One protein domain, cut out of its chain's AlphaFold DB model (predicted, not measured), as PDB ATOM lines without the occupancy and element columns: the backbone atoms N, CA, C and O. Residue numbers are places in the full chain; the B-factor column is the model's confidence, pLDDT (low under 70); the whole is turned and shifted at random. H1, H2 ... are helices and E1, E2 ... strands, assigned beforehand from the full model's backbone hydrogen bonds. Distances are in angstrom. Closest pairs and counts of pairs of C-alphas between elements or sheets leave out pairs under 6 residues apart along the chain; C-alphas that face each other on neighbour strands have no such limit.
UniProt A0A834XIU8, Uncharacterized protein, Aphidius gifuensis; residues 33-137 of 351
ATOM      1  N   THR A  33      44.505 -14.091  40.276       95.25
ATOM      2  CA  THR A  33      44.698 -12.691  40.671       95.25
ATOM      3  C   THR A  33      46.148 -12.391  41.009       95.25
ATOM      4  O   THR A  33      46.614 -11.303  40.686       95.25
ATOM      5  N   GLN A  34      46.850 -13.363  41.602       93.44
ATOM      6  CA  GLN A  34      48.216 -13.222  42.109       93.44
ATOM      7  C   GLN A  34      48.383 -11.962  42.980       93.44
ATOM      8  O   GLN A  34      49.172 -11.081  42.639       93.44
ATOM      9  N   PRO A  35      47.602 -11.822  44.070       93.81
ATOM     10  CA  PRO A  35      47.694 -10.645  44.925       93.81
ATOM     11  C   PRO A  35      49.064 -10.578  45.605       93.81
ATOM     12  O   PRO A  35      49.595 -11.602  46.034       93.81
ATOM     13  N   TYR A  36      49.600  -9.365  45.758       91.88
ATOM     14  CA  TYR A  36      50.868  -9.142  46.460       91.88
ATOM     15  C   TYR A  36      50.804  -9.597  47.928       91.88
ATOM     16  O   TYR A  36      51.700 -10.280  48.418       91.88
ATOM     17  N   ASP A  37      49.705  -9.263  48.610       95.56
ATOM     18  CA  ASP A  37      49.409  -9.707  49.972       95.56
ATOM     19  C   ASP A  37      48.167 -10.602  49.954       95.56
ATOM     20  O   ASP A  37      47.033 -10.126  49.832       95.56
ATOM     21  N   LEU A  38      48.393 -11.914  50.074       96.50
ATOM     22  CA  LEU A  38      47.325 -12.908  50.065       96.50
ATOM     23  C   LEU A  38      46.397 -12.772  51.275       96.50
ATOM     24  O   LEU A  38      45.200 -12.998  51.128       96.50
ATOM     25  N   LEU A  39      46.902 -12.412  52.458       96.94
ATOM     26  CA  LEU A  39      46.083 -12.340  53.669       96.94
ATOM     27  C   LEU A  39      45.122 -11.150  53.600       96.94
ATOM     28  O   LEU A  39      43.917 -11.318  53.813       96.94
ATOM     29  N   LYS A  40      45.639  -9.971  53.237       96.44
ATOM     30  CA  LYS A  40      44.820  -8.770  53.031       96.44
ATOM     31  C   LYS A  40      43.778  -9.003  51.938       96.44
ATOM     32  O   LYS A  40      42.591  -8.760  52.160       96.44
ATOM     33  N   TRP A  41      44.205  -9.553  50.803       98.19
ATOM     34  CA  TRP A  41      43.312  -9.878  49.694       98.19
ATOM     35  C   TRP A  41      42.240 -10.904  50.088       98.19
ATOM     36  O   TRP A  41      41.083 -10.756  49.709       98.19
ATOM     37  N   SER A  42      42.584 -11.914  50.895       98.25
ATOM     38  CA  SER A  42      41.626 -12.927  51.366       98.25
ATOM     39  C   SER A  42      40.510 -12.313  52.204       98.25
ATOM     40  O   SER A  42      39.347 -12.673  52.031       98.25
ATOM     41  N   SER A  43      40.853 -11.366  53.083       97.88
ATOM     42  CA  SER A  43      39.868 -10.618  53.869       97.88
ATOM     43  C   SER A  43      38.896  -9.864  52.956       97.88
ATOM     44  O   SER A  43      37.682 -10.023  53.084       97.88
ATOM     45  N   ALA A  44      39.422  -9.127  51.971       97.62
ATOM     46  CA  ALA A  44      38.604  -8.411  50.994       97.62
ATOM     47  C   ALA A  44      37.737  -9.359  50.145       97.62
ATOM     48  O   ALA A  44      36.561  -9.089  49.913       97.62
ATOM     49  N   TYR A  45      38.287 -10.505  49.732       98.25
ATOM     50  CA  TYR A  45      37.585 -11.524  48.955       98.25
ATOM     51  C   TYR A  45      36.379 -12.096  49.703       98.25
ATOM     52  O   TYR A  45      35.263 -12.064  49.187       98.25
ATOM     53  N   PHE A  46      36.573 -12.592  50.928       98.00
ATOM     54  CA  PHE A  46      35.473 -13.169  51.702       98.00
ATOM     55  C   PHE A  46      34.472 -12.113  52.174       98.00
ATOM     56  O   PHE A  46      33.280 -12.408  52.229       98.00
ATOM     57  N   LYS A  47      34.924 -10.882  52.447       97.19
ATOM     58  CA  LYS A  47      34.029  -9.760  52.740       97.19
ATOM     59  C   LYS A  47      33.119  -9.447  51.551       97.19
ATOM     60  O   LYS A  47      31.908  -9.384  51.730       97.19
ATOM     61  N   ALA A  48      33.676  -9.344  50.343       96.31
ATOM     62  CA  ALA A  48      32.891  -9.117  49.132       96.31
ATOM     63  C   ALA A  48      31.858 -10.234  48.906       96.31
ATOM     64  O   ALA A  48      30.693  -9.945  48.643       96.31
ATOM     65  N   LEU A  49      32.248 -11.502  49.104       95.81
ATOM     66  CA  LEU A  49      31.317 -12.633  49.019       95.81
ATOM     67  C   LEU A  49      30.191 -12.563  50.061       95.81
ATOM     68  O   LEU A  49      29.050 -12.879  49.736       95.81
ATOM     69  N   ALA A  50      30.495 -12.159  51.296       96.94
ATOM     70  CA  ALA A  50      29.496 -12.015  52.356       96.94
ATOM     71  C   ALA A  50      28.506 -10.869  52.080       96.94
ATOM     72  O   ALA A  50      27.335 -10.972  52.435       96.94
ATOM     73  N   GLU A  51      28.966  -9.801  51.427       95.62
ATOM     74  CA  GLU A  51      28.161  -8.630  51.060       95.62
ATOM     75  C   GLU A  51      27.442  -8.789  49.704       95.62
ATOM     76  O   GLU A  51      26.654  -7.925  49.321       95.62
ATOM     77  N   GLY A  52      27.690  -9.878  48.967       92.62
ATOM     78  CA  GLY A  52      27.127 -10.098  47.630       92.62
ATOM     79  C   GLY A  52      27.702  -9.164  46.556       92.62
ATOM     80  O   GLY A  52      27.048  -8.905  45.547       92.62
ATOM     81  N   ILE A  53      28.908  -8.639  46.777       91.75
ATOM     82  CA  ILE A  53      29.627  -7.750  45.860       91.75
ATOM     83  C   ILE A  53      30.615  -8.574  45.024       91.75
ATOM     84  O   ILE A  53      31.158  -9.578  45.487       91.75
ATOM     85  N   GLU A  54      30.884  -8.128  43.795       93.00
ATOM     86  CA  GLU A  54      31.914  -8.714  42.932       93.00
ATOM     87  C   GLU A  54      33.278  -8.761  43.661       93.00
ATOM     88  O   GLU A  54      33.824  -7.710  44.037       93.00
ATOM     89  N   PRO A  55      33.860  -9.957  43.868       95.69
ATOM     90  CA  PRO A  55      35.115 -10.086  44.589       95.69
ATOM     91  C   PRO A  55      36.284  -9.478  43.796       95.69
ATOM     92  O   PRO A  55      36.242  -9.431  42.564       95.69
ATOM     93  N   PRO A  56      37.373  -9.066  44.472       96.25
ATOM     94  CA  PRO A  56      38.570  -8.494  43.853       96.25
ATOM     95  C   PRO A  56      39.400  -9.555  43.100       96.25
ATOM     96  O   PRO A  56      40.582  -9.738  43.367       96.25
ATOM     97  N   SER A  57      38.796 -10.306  42.173       96.81
ATOM     98  CA  SER A  57      39.426 -11.438  41.492       96.81
ATOM     99  C   SER A  57      39.476 -11.271  39.977       96.81
ATOM    100  O   SER A  57      38.474 -10.944  39.344       96.81
ATOM    101  N   LYS A  58      40.637 -11.549  39.371       95.50
ATOM    102  CA  LYS A  58      40.785 -11.594  37.909       95.50
ATOM    103  C   LYS A  58      40.020 -12.786  37.319       95.50
ATOM    104  O   LYS A  58      40.081 -13.901  37.837       95.50
ATOM    105  N   ALA A  59      39.359 -12.563  36.181       91.69
ATOM    106  CA  ALA A  59      38.611 -13.603  35.467       91.69
ATOM    107  C   ALA A  59      39.526 -14.696  34.886       91.69
ATOM    108  O   ALA A  59      39.179 -15.880  34.877       91.69
ATOM    109  N   ARG A  60      40.728 -14.304  34.453       91.75
ATOM    110  CA  ARG A  60      41.752 -15.181  33.883       91.75
ATOM    111  C   ARG A  60      43.124 -14.855  34.452       91.75
ATOM    112  O   ARG A  60      43.359 -13.739  34.909       91.75
ATOM    113  N   LEU A  61      44.006 -15.845  34.407       91.12
ATOM    114  CA  LEU A  61      45.421 -15.647  34.677       91.12
ATOM    115  C   LEU A  61      46.047 -14.876  33.507       91.12
ATOM    116  O   LEU A  61      45.841 -15.243  32.353       91.12
ATOM    117  N   GLU A  62      46.802 -13.824  33.807       87.62
ATOM    118  CA  GLU A  62      47.566 -13.075  32.810       87.62
ATOM    119  C   GLU A  62      48.934 -13.726  32.610       87.62
ATOM    120  O   GLU A  62      49.658 -13.975  33.575       87.62
ATOM    121  N   TYR A  63      49.276 -14.018  31.356       80.94
ATOM    122  CA  TYR A  63      50.577 -14.556  30.988       80.94
ATOM    123  C   TYR A  63      51.000 -14.033  29.602       80.94
ATOM    124  O   TYR A  63      50.188 -14.107  28.676       80.94
ATOM    125  N   PRO A  64      52.245 -13.546  29.426       80.00
ATOM    126  CA  PRO A  64      53.268 -13.359  30.463       80.00
ATOM    127  C   PRO A  64      52.846 -12.303  31.499       80.00
ATOM    128  O   PRO A  64      51.948 -11.501  31.237       80.00
ATOM    129  N   LEU A  65      53.461 -12.316  32.689       70.12
ATOM    130  CA  LEU A  65      53.197 -11.264  33.672       70.12
ATOM    131  C   LEU A  65      53.595  -9.904  33.069       70.12
ATOM    132  O   LEU A  65      54.697  -9.796  32.523       70.12
ATOM    133  N   PRO A  66      52.737  -8.874  33.157       69.69
ATOM    134  CA  PRO A  66      53.075  -7.544  32.665       69.69
ATOM    135  C   PRO A  66      54.336  -7.004  33.341       69.69
ATOM    136  O   PRO A  66      54.499  -7.118  34.554       69.69
ATOM    137  N   GLY A  67      55.230  -6.406  32.552       65.19
ATOM    138  CA  GLY A  67      56.539  -5.917  33.002       65.19
ATOM    139  C   GLY A  67      56.506  -4.624  33.825       65.19
ATOM    140  O   GLY A  67      57.524  -3.942  33.922       65.19
ATOM    141  N   THR A  68      55.357  -4.242  34.382       81.56
ATOM    142  CA  THR A  68      55.230  -3.038  35.211       81.56
ATOM    143  C   THR A  68      55.899  -3.247  36.562       81.56
ATOM    144  O   THR A  68      55.603  -4.220  37.255       81.56
ATOM    145  N   VAL A  69      56.731  -2.296  36.986       82.25
ATOM    146  CA  VAL A  69      57.453  -2.364  38.269       82.25
ATOM    147  C   VAL A  69      56.500  -2.412  39.474       82.25
ATOM    148  O   VAL A  69      56.815  -3.043  40.478       82.25
ATOM    149  N   SER A  70      55.328  -1.779  39.375       86.50
ATOM    150  CA  SER A  70      54.310  -1.750  40.434       86.50
ATOM    151  C   SER A  70      53.427  -3.002  40.501       86.50
ATOM    152  O   SER A  70      52.684  -3.179  41.465       86.50
ATOM    153  N   GLY A  71      53.471  -3.865  39.481       88.56
ATOM    154  CA  GLY A  71      52.551  -4.996  39.333       88.56
ATOM    155  C   GLY A  71      51.126  -4.620  38.896       88.56
ATOM    156  O   GLY A  71      50.266  -5.501  38.849       88.56
ATOM    157  N   LEU A  72      50.852  -3.349  38.568       93.56
ATOM    158  CA  LEU A  72      49.571  -2.926  37.998       93.56
ATOM    159  C   LEU A  72      49.387  -3.516  36.592       93.56
ATOM    160  O   LEU A  72      50.261  -3.430  35.739       93.56
ATOM    161  N   THR A  73      48.216  -4.085  36.317       94.81
ATOM    162  CA  THR A  73      47.928  -4.724  35.028       94.81
ATOM    163  C   THR A  73      46.557  -4.337  34.501       94.81
ATOM    164  O   THR A  73      45.669  -3.953  35.269       94.81
ATOM    165  N   LEU A  74      46.337  -4.508  33.193       94.62
ATOM    166  CA  LEU A  74      45.022  -4.279  32.593       94.62
ATOM    167  C   LEU A  74      43.950  -5.179  33.227       94.62
ATOM    168  O   LEU A  74      42.819  -4.743  33.424       94.62
ATOM    169  N   GLY A  75      44.294  -6.404  33.630       95.00
ATOM    170  CA  GLY A  75      43.408  -7.304  34.359       95.00
ATOM    171  C   GLY A  75      42.973  -6.758  35.712       95.00
ATOM    172  O   GLY A  75      41.800  -6.897  36.052       95.00
ATOM    173  N   PHE A  76      43.855  -6.092  36.464       96.19
ATOM    174  CA  PHE A  76      43.457  -5.399  37.697       96.19
ATOM    175  C   PHE A  76      42.514  -4.223  37.412       96.19
ATOM    176  O   PHE A  76      41.500  -4.073  38.091       96.19
ATOM    177  N   ILE A  77      42.771  -3.453  36.354       96.94
ATOM    178  CA  ILE A  77      41.884  -2.358  35.931       96.94
ATOM    179  C   ILE A  77      40.511  -2.902  35.483       96.94
ATOM    180  O   ILE A  77      39.477  -2.331  35.830       96.94
ATOM    181  N   LYS A  78      40.466  -4.059  34.802       95.81
ATOM    182  CA  LYS A  78      39.223  -4.781  34.472       95.81
ATOM    183  C   LYS A  78      38.471  -5.241  35.727       95.81
ATOM    184  O   LYS A  78      37.243  -5.219  35.731       95.81
ATOM    185  N   VAL A  79      39.170  -5.664  36.788       96.75
ATOM    186  CA  VAL A  79      38.534  -5.993  38.082       96.75
ATOM    187  C   VAL A  79      37.890  -4.750  38.687       96.75
ATOM    188  O   VAL A  79      36.715  -4.797  39.041       96.75
ATOM    189  N   LEU A  80      38.618  -3.631  38.730       96.94
ATOM    190  CA  LEU A  80      38.085  -2.358  39.217       96.94
ATOM    191  C   LEU A  80      36.833  -1.945  38.440       96.94
ATOM    192  O   LEU A  80      35.816  -1.632  39.054       96.94
ATOM    193  N   LEU A  81      36.869  -2.008  37.105       96.31
ATOM    194  CA  LEU A  81      35.706  -1.712  36.266       96.31
ATOM    195  C   LEU A  81      34.483  -2.553  36.664       96.31
ATOM    196  O   LEU A  81      33.413  -1.988  36.883       96.31
ATOM    197  N   ARG A  82      34.642  -3.874  36.845       94.62
ATOM    198  CA  ARG A  82      33.540  -4.744  37.298       94.62
ATOM    199  C   ARG A  82      33.032  -4.372  38.694       94.62
ATOM    200  O   ARG A  82      31.825  -4.341  38.902       94.62
ATOM    201  N   GLN A  83      33.924  -4.035  39.626       93.81
ATOM    202  CA  GLN A  83      33.548  -3.647  40.990       93.81
ATOM    203  C   GLN A  83      32.839  -2.288  41.073       93.81
ATOM    204  O   GLN A  83      31.984  -2.090  41.940       93.81
ATOM    205  N   PHE A  84      33.194  -1.335  40.208       93.25
ATOM    206  CA  PHE A  84      32.500  -0.048  40.103       93.25
ATOM    207  C   PHE A  84      31.170  -0.167  39.344       93.25
ATOM    208  O   PHE A  84      30.239   0.595  39.625       93.25
ATOM    209  N   GLY A  85      31.069  -1.120  38.412       91.06
ATOM    210  CA  GLY A  85      29.909  -1.322  37.553       91.06
ATOM    211  C   GLY A  85      29.851  -0.271  36.445       91.06
ATOM    212  O   GLY A  85      30.683  -0.255  35.541       91.06
ATOM    213  N   ASP A  86      28.861   0.618  36.504       92.81
ATOM    214  CA  ASP A  86      28.694   1.677  35.504       92.81
ATOM    215  C   ASP A  86      29.819   2.720  35.602       92.81
ATOM    216  O   ASP A  86      29.903   3.512  36.545       92.81
ATOM    217  N   TYR A  87      30.668   2.743  34.577       93.19
ATOM    218  CA  TYR A  87      31.836   3.614  34.475       93.19
ATOM    219  C   TYR A  87      31.499   5.105  34.313       93.19
ATOM    220  O   TYR A  87      32.388   5.950  34.457       93.19
ATOM    221  N   ASN A  88      30.240   5.460  34.034       94.62
ATOM    222  CA  ASN A  88      29.793   6.855  33.996       94.62
ATOM    223  C   ASN A  88      29.500   7.418  35.389       94.62
ATOM    224  O   ASN A  88      29.401   8.638  35.550       94.62
ATOM    225  N   ARG A  89      29.382   6.554  36.405       94.38
ATOM    226  CA  ARG A  89      29.090   6.976  37.773       94.38
ATOM    227  C   ARG A  89      30.252   7.738  38.394       94.38
ATOM    228  O   ARG A  89      31.427   7.556  38.066       94.38
ATOM    229  N   ILE A  90      29.878   8.594  39.337       95.69
ATOM    230  CA  ILE A  90      30.793   9.374  40.157       95.69
ATOM    231  C   ILE A  90      30.900   8.689  41.519       95.69
ATOM    232  O   ILE A  90      29.884   8.455  42.169       95.69
ATOM    233  N   PHE A  91      32.123   8.399  41.955       95.19
ATOM    234  CA  PHE A  91      32.404   7.822  43.270       95.19
ATOM    235  C   PHE A  91      33.241   8.779  44.114       95.19
ATOM    236  O   PHE A  91      33.957   9.628  43.575       95.19
ATOM    237  N   SER A  92      33.154   8.634  45.439       96.50
ATOM    238  CA  SER A  92      34.071   9.307  46.357       96.50
ATOM    239  C   SER A  92      35.476   8.716  46.231       96.50
ATOM    240  O   SER A  92      35.649   7.534  45.917       96.50
ATOM    241  N   ILE A  93      36.493   9.538  46.497       94.62
ATOM    242  CA  ILE A  93      37.887   9.074  46.461       94.62
ATOM    243  C   ILE A  93      38.141   7.980  47.503       94.62
ATOM    244  O   ILE A  93      38.878   7.043  47.222       94.62
ATOM    245  N   GLU A  94      37.468   8.028  48.652       95.69
ATOM    246  CA  GLU A  94      37.552   6.990  49.685       95.69
ATOM    247  C   GLU A  94      37.109   5.612  49.171       95.69
ATOM    248  O   GLU A  94      37.814   4.625  49.367       95.69
ATOM    249  N   SER A  95      35.995   5.535  48.434       94.75
ATOM    250  CA  SER A  95      35.546   4.267  47.845       94.75
ATOM    251  C   SER A  95      36.505   3.745  46.772       94.75
ATOM    252  O   SER A  95      36.650   2.533  46.617       94.75
ATOM    253  N   ILE A  96      37.155   4.642  46.023       95.94
ATOM    254  CA  ILE A  96      38.155   4.263  45.015       95.94
ATOM    255  C   ILE A  96      39.415   3.722  45.696       95.94
ATOM    256  O   ILE A  96      39.901   2.659  45.320       95.94
ATOM    257  N   ILE A  97      39.892   4.424  46.725       96.19
ATOM    258  CA  ILE A  97      41.006   4.021  47.588       96.19
ATOM    259  C   ILE A  97      40.768   2.626  48.163       96.19
ATOM    260  O   ILE A  97      41.639   1.770  48.048       96.19
ATOM    261  N   GLN A  98      39.583   2.379  48.725       95.50
ATOM    262  CA  GLN A  98      39.272   1.090  49.333       95.50
ATOM    263  C   GLN A  98      39.352  -0.048  48.309       95.50
ATOM    264  O   GLN A  98      40.048  -1.030  48.543       95.50
ATOM    265  N   ARG A  99      38.709   0.108  47.143       95.44
ATOM    266  CA  ARG A  99      38.738  -0.916  46.081       95.44
ATOM    267  C   ARG A  99      40.137  -1.139  45.506       95.44
ATOM    268  O   ARG A  99      40.481  -2.259  45.144       95.44
ATOM    269  N   TRP A 100      40.951  -0.087  45.437       97.25
ATOM    270  CA  TRP A 100      42.359  -0.196  45.056       97.25
ATOM    271  C   TRP A 100      43.159  -1.009  46.082       97.25
ATOM    272  O   TRP A 100      43.903  -1.924  45.727       97.25
ATOM    273  N   ASP A 101      42.963  -0.708  47.365       96.31
ATOM    274  CA  ASP A 101      43.662  -1.353  48.471       96.31
ATOM    275  C   ASP A 101      43.248  -2.823  48.647       96.31
ATOM    276  O   ASP A 101      44.096  -3.638  49.026       96.31
ATOM    277  N   ASP A 102      41.993  -3.165  48.338       96.06
ATOM    278  CA  ASP A 102      41.445  -4.531  48.335       96.06
ATOM    279  C   ASP A 102      42.105  -5.434  47.278       96.06
ATOM    280  O   ASP A 102      42.163  -6.654  47.442       96.06
ATOM    281  N   LEU A 103      42.643  -4.842  46.204       95.88
ATOM    282  CA  LEU A 103      43.432  -5.543  45.185       95.88
ATOM    283  C   LEU A 103      44.922  -5.639  45.534       95.88
ATOM    284  O   LEU A 103      45.682  -6.244  44.779       95.88
ATOM    285  N   CYS A 104      45.341  -5.071  46.670       95.06
ATOM    286  CA  CYS A 104      46.740  -5.009  47.096       95.06
ATOM    287  C   CYS A 104      47.657  -4.332  46.059       95.06
ATOM    288  O   CYS A 104      48.810  -4.733  45.903       95.06
ATOM    289  N   LEU A 105      47.137  -3.325  45.351       95.25
ATOM    290  CA  LEU A 105      47.884  -2.549  44.363       95.25
ATOM    291  C   LEU A 105      48.765  -1.481  45.026       95.25
ATOM    292  O   LEU A 105      48.468  -1.000  46.122       95.25
ATOM    293  N   ASP A 106      49.836  -1.081  44.337       94.75
ATOM    294  CA  ASP A 106      50.774  -0.072  44.831       94.75
ATOM    295  C   ASP A 106      50.088   1.289  45.016       94.75
ATOM    296  O   ASP A 106      49.357   1.773  44.147       94.75
ATOM    297  N   ARG A 107      50.326   1.926  46.164       94.50
ATOM    298  CA  ARG A 107      49.733   3.223  46.489       94.50
ATOM    299  C   ARG A 107      50.295   4.361  45.641       94.50
ATOM    300  O   ARG A 107      49.577   5.324  45.386       94.50
ATOM    301  N   ARG A 108      51.538   4.236  45.174       95.06
ATOM    302  CA  ARG A 108      52.219   5.253  44.359       95.06
ATOM    303  C   ARG A 108      51.504   5.480  43.031       95.06
ATOM    304  O   ARG A 108      51.296   6.624  42.639       95.06
ATOM    305  N   ASP A 109      51.058   4.403  42.388       95.50
ATOM    306  CA  ASP A 109      50.278   4.477  41.150       95.50
ATOM    307  C   ASP A 109      48.934   5.170  41.390       95.50
ATOM    308  O   ASP A 109      48.528   6.027  40.606       95.50
ATOM    309  N   LEU A 110      48.263   4.859  42.505       96.44
ATOM    310  CA  LEU A 110      47.014   5.522  42.870       96.44
ATOM    311  C   LEU A 110      47.216   7.025  43.067       96.44
ATOM    312  O   LEU A 110      46.457   7.823  42.522       96.44
ATOM    313  N   GLU A 111      48.232   7.417  43.834       95.44
ATOM    314  CA  GLU A 111      48.567   8.823  44.077       95.44
ATOM    315  C   GLU A 111      48.887   9.550  42.770       95.44
ATOM    316  O   GLU A 111      48.359  10.638  42.529       95.44
ATOM    317  N   LEU A 112      49.658   8.920  41.881       95.94
ATOM    318  CA  LEU A 112      49.959   9.448  40.555       95.94
ATOM    319  C   LEU A 112      48.684   9.652  39.719       95.94
ATOM    320  O   LEU A 112      48.509  10.720  39.129       95.94
ATOM    321  N   ILE A 113      47.754   8.688  39.726       96.94
ATOM    322  CA  ILE A 113      46.451   8.818  39.052       96.94
ATOM    323  C   ILE A 113      45.654  10.002  39.618       96.94
ATOM    324  O   ILE A 113      45.081  10.783  38.852       96.94
ATOM    325  N   MET A 114      45.624  10.162  40.946       95.44
ATOM    326  CA  MET A 114      44.912  11.267  41.601       95.44
ATOM    327  C   MET A 114      45.517  12.630  41.248       95.44
ATOM    328  O   MET A 114      44.768  13.570  40.974       95.44
ATOM    329  N   ILE A 115      46.851  12.725  41.205       94.44
ATOM    330  CA  ILE A 115      47.585  13.941  40.826       94.44
ATOM    331  C   ILE A 115      47.289  14.315  39.371       94.44
ATOM    332  O   ILE A 115      46.925  15.460  39.097       94.44
ATOM    333  N   ILE A 116      47.399  13.358  38.443       95.69
ATOM    334  CA  ILE A 116      47.158  13.586  37.010       95.69
ATOM    335  C   ILE A 116      45.704  13.998  36.762       95.69
ATOM    336  O   ILE A 116      45.440  14.971  36.057       95.69
ATOM    337  N   GLY A 117      44.755  13.285  37.372       94.25
ATOM    338  CA  GLY A 117      43.327  13.552  37.217       94.25
ATOM    339  C   GLY A 117      42.818  14.765  37.993       94.25
ATOM    340  O   GLY A 117      41.663  15.153  37.813       94.25
ATOM    341  N   LYS A 118      43.656  15.362  38.855       94.19
ATOM    342  CA  LYS A 118      43.288  16.440  39.789       94.19
ATOM    343  C   LYS A 118      42.019  16.100  40.584       94.19
ATOM    344  O   LYS A 118      41.140  16.940  40.786       94.19
ATOM    345  N   PHE A 119      41.897  14.842  41.005       93.31
ATOM    346  CA  PHE A 119      40.714  14.353  41.704       93.31
ATOM    347  C   PHE A 119      40.768  14.753  43.184       93.31
ATOM    348  O   PHE A 119      41.702  14.389  43.889       93.31
ATOM    349  N   GLN A 120      39.766  15.500  43.662       86.56
ATOM    350  CA  GLN A 120      39.721  15.983  45.051       86.56
ATOM    351  C   GLN A 120      38.805  15.129  45.939       86.56
ATOM    352  O   GLN A 120      39.272  14.373  46.782       86.56
ATOM    353  N   HIS A 121      37.486  15.231  45.748       89.56
ATOM    354  CA  HIS A 121      36.498  14.542  46.597       89.56
ATOM    355  C   HIS A 121      35.734  13.444  45.868       89.56
ATOM    356  O   HIS A 121      35.338  12.444  46.470       89.56
ATOM    357  N   LYS A 122      35.529  13.627  44.563       93.44
ATOM    358  CA  LYS A 122      34.751  12.729  43.722       93.44
ATOM    359  C   LYS A 122      35.347  12.646  42.325       93.44
ATOM    360  O   LYS A 122      35.910  13.624  41.838       93.44
ATOM    361  N   CYS A 123      35.208  11.492  41.687       93.69
ATOM    362  CA  CYS A 123      35.762  11.236  40.364       93.69
ATOM    363  C   CYS A 123      34.808  10.379  39.522       93.69
ATOM    364  O   CYS A 123      34.152   9.475  40.040       93.69
ATOM    365  N   GLN A 124      34.730  10.678  38.220       95.50
ATOM    366  CA  GLN A 124      34.085   9.804  37.239       95.50
ATOM    367  C   GLN A 124      34.987   8.601  36.958       95.50
ATOM    368  O   GLN A 124      36.131   8.771  36.533       95.50
ATOM    369  N   ILE A 125      34.458   7.390  37.127       96.38
ATOM    370  CA  ILE A 125      35.267   6.164  37.074       96.38
ATOM    371  C   ILE A 125      35.962   5.977  35.729       96.38
ATOM    372  O   ILE A 125      37.147   5.663  35.713       96.38
ATOM    373  N   LYS A 126      35.299   6.254  34.604       96.81
ATOM    374  CA  LYS A 126      35.949   6.180  33.285       96.81
ATOM    375  C   LYS A 126      37.204   7.049  33.169       96.81
ATOM    376  O   LYS A 126      38.164   6.620  32.544       96.81
ATOM    377  N   LYS A 127      37.246   8.225  33.812       97.62
ATOM    378  CA  LYS A 127      38.425   9.111  33.814       97.62
ATOM    379  C   LYS A 127      39.538   8.571  34.703       97.62
ATOM    380  O   LYS A 127      40.701   8.624  34.316       97.62
ATOM    381  N   PHE A 128      39.177   8.034  35.868       98.06
ATOM    382  CA  PHE A 128      40.112   7.348  36.757       98.06
ATOM    383  C   PHE A 128      40.766   6.149  36.059       98.06
ATOM    384  O   PHE A 128      41.989   6.064  35.980       98.06
ATOM    385  N   LEU A 129      39.945   5.264  35.486       98.25
ATOM    386  CA  LEU A 129      40.415   4.085  34.764       98.25
ATOM    387  C   LEU A 129      41.222   4.472  33.522       98.25
ATOM    388  O   LEU A 129      42.223   3.827  33.240       98.25
ATOM    389  N   ALA A 130      40.838   5.538  32.812       98.38
ATOM    390  CA  ALA A 130      41.583   5.998  31.648       98.38
ATOM    391  C   ALA A 130      43.028   6.388  31.987       98.38
ATOM    392  O   ALA A 130      43.950   5.996  31.277       98.38
ATOM    393  N   ILE A 131      43.237   7.102  33.098       98.25
ATOM    394  CA  ILE A 131      44.589   7.442  33.564       98.25
ATOM    395  C   ILE A 131      45.327   6.186  34.035       98.25
ATOM    396  O   ILE A 131      46.503   6.031  33.720       98.25
ATOM    397  N   ALA A 132      44.645   5.267  34.730       97.75
ATOM    398  CA  ALA A 132      45.247   4.003  35.158       97.75
ATOM    399  C   ALA A 132      45.759   3.175  33.965       97.75
ATOM    400  O   ALA A 132      46.856   2.633  34.028       97.75
ATOM    401  N   VAL A 133      45.006   3.121  32.858       97.88
ATOM    402  CA  VAL A 133      45.466   2.489  31.607       97.88
ATOM    403  C   VAL A 133      46.614   3.282  30.982       97.88
ATOM    404  O   VAL A 133      47.555   2.684  30.471       97.88
ATOM    405  N   GLY A 134      46.585   4.614  31.079       96.81
ATOM    406  CA  GLY A 134      47.683   5.482  30.653       96.81
ATOM    407  C   GLY A 134      49.017   5.182  31.344       96.81
ATOM    408  O   GLY A 134      50.058   5.322  30.714       96.81
ATOM    409  N   LEU A 135      49.007   4.701  32.594       96.06
ATOM    410  CA  LEU A 135      50.226   4.244  33.281       96.06
ATOM    411  C   LEU A 135      50.825   2.963  32.674       96.06
ATOM    412  O   LEU A 135      52.004   2.688  32.880       96.06
ATOM    413  N   LEU A 136      50.025   2.177  31.947       95.19
ATOM    414  CA  LEU A 136      50.456   0.932  31.302       95.19
ATOM    415  C   LEU A 136      50.958   1.150  29.870       95.19
ATOM    416  O   LEU A 136      51.693   0.315  29.347       95.19
ATOM    417  N   GLY A 137      50.510   2.221  29.210       93.12
ATOM    418  CA  GLY A 137      50.794   2.481  27.802       93.12
ATOM    419  C   GLY A 137      52.175   3.086  27.573       93.12
ATOM    420  O   GLY A 137      52.655   3.899  28.361       93.12
TER     421      GLY A 137
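Overview. This is residues 33 to 137 of the 351 residues of an uncharacterized protein of Aphidius gifuensis (UniProt A0A834XIU8). Two antiparallel pairs of helices make the body, H2 side by side with H5 and H3 with H4, the second pair set steeply across the first. H1 lies past the far end of H3, and a two-stranded scrap of sheet, E1 with E2, joins the starts of H3 and H5 at the other side. A long stretch with no named element, residues 52 to 73, runs back past H1 and loops round to H2. The 105 printed residues hold five named helices and two named strands, in the order H1 H2 E1 H3 H4 E2 H5; the sheet's order is E1 - E2, antiparallel, and the class is mostly helix. The whole is compact, with a radius of gyration of the C-alphas of 13.1 A, and rounded, spanning 33 by 32 by 20 A.

Arrangement. Look first at E1, residues 90 to 92, and E2, residues 122 to 124, antiparallel at 147 degrees between their directions. Across them N 91 and O 123 are 3.0 A apart and N 123 and O 91 2.9 A, both within hydrogen-bond range. E2 is followed directly by H5, residues 125 to 134, which touches H2, residues 74 to 84, at a shallow tilt of 7 degrees, opposite ways; their closest C-alphas, Ile 77 and Leu 129, are 6.7 A apart. H4, residues 107 to 117, touches H5 at a steep tilt of 68 degrees, only just short of about perpendicular, with the C-alphas of Ile 113 and Ile 131 closest at 6.0 A. The hub is H3, residues 93 to 102, directly after E1. H3 and H4 form a helical hairpin at a shallow tilt of 31 degrees, though they only just touch, with 3 pairs of C-alphas within 8 A; the closest, Trp 100 and Leu 110, are 7.7 A apart. H2 and H3 also only just touch, with 3 such pairs, at a steep tilt of 53 degrees; the C-alphas of Leu 80 and Arg 99 are closest at 7.0 A. H1, residues 38 to 51, only just touches H3, with 3 pairs and with residues 40 to 44 alone; its closest pair is the C-alphas of Ala 44 and Asp 102, 5.5 A apart. H1 and H2 are apart, and so are H3 and H5. In H1, H2, H3, H4 and H5 every O i to N i+4 pair is within hydrogen-bond range.

Along the chain. Find C-alpha 90 at (30.793, 9.374, 40.157), where E1 begins; it measures 7.0 A and E2 7.1 A. From C-alpha 38 at (47.325, -12.908, 50.065), H1 runs 19.7 A to Glu 51. H2 measures 15.2 A, H3 14.2 A and H4 15.3 A. H5 runs 14.0 A to C-alpha 134 at (47.683, 5.482, 30.653).

Size, cuts and confidence. The C-alphas farthest apart are those of Pro 64 and His 121, 36.3 A. The printed part has no cut. The link from H1 to H2, 22 residues, is long; the other links are tight. The mean pLDDT of the printed part is 93.8, and residues 66 to 67 are under 70.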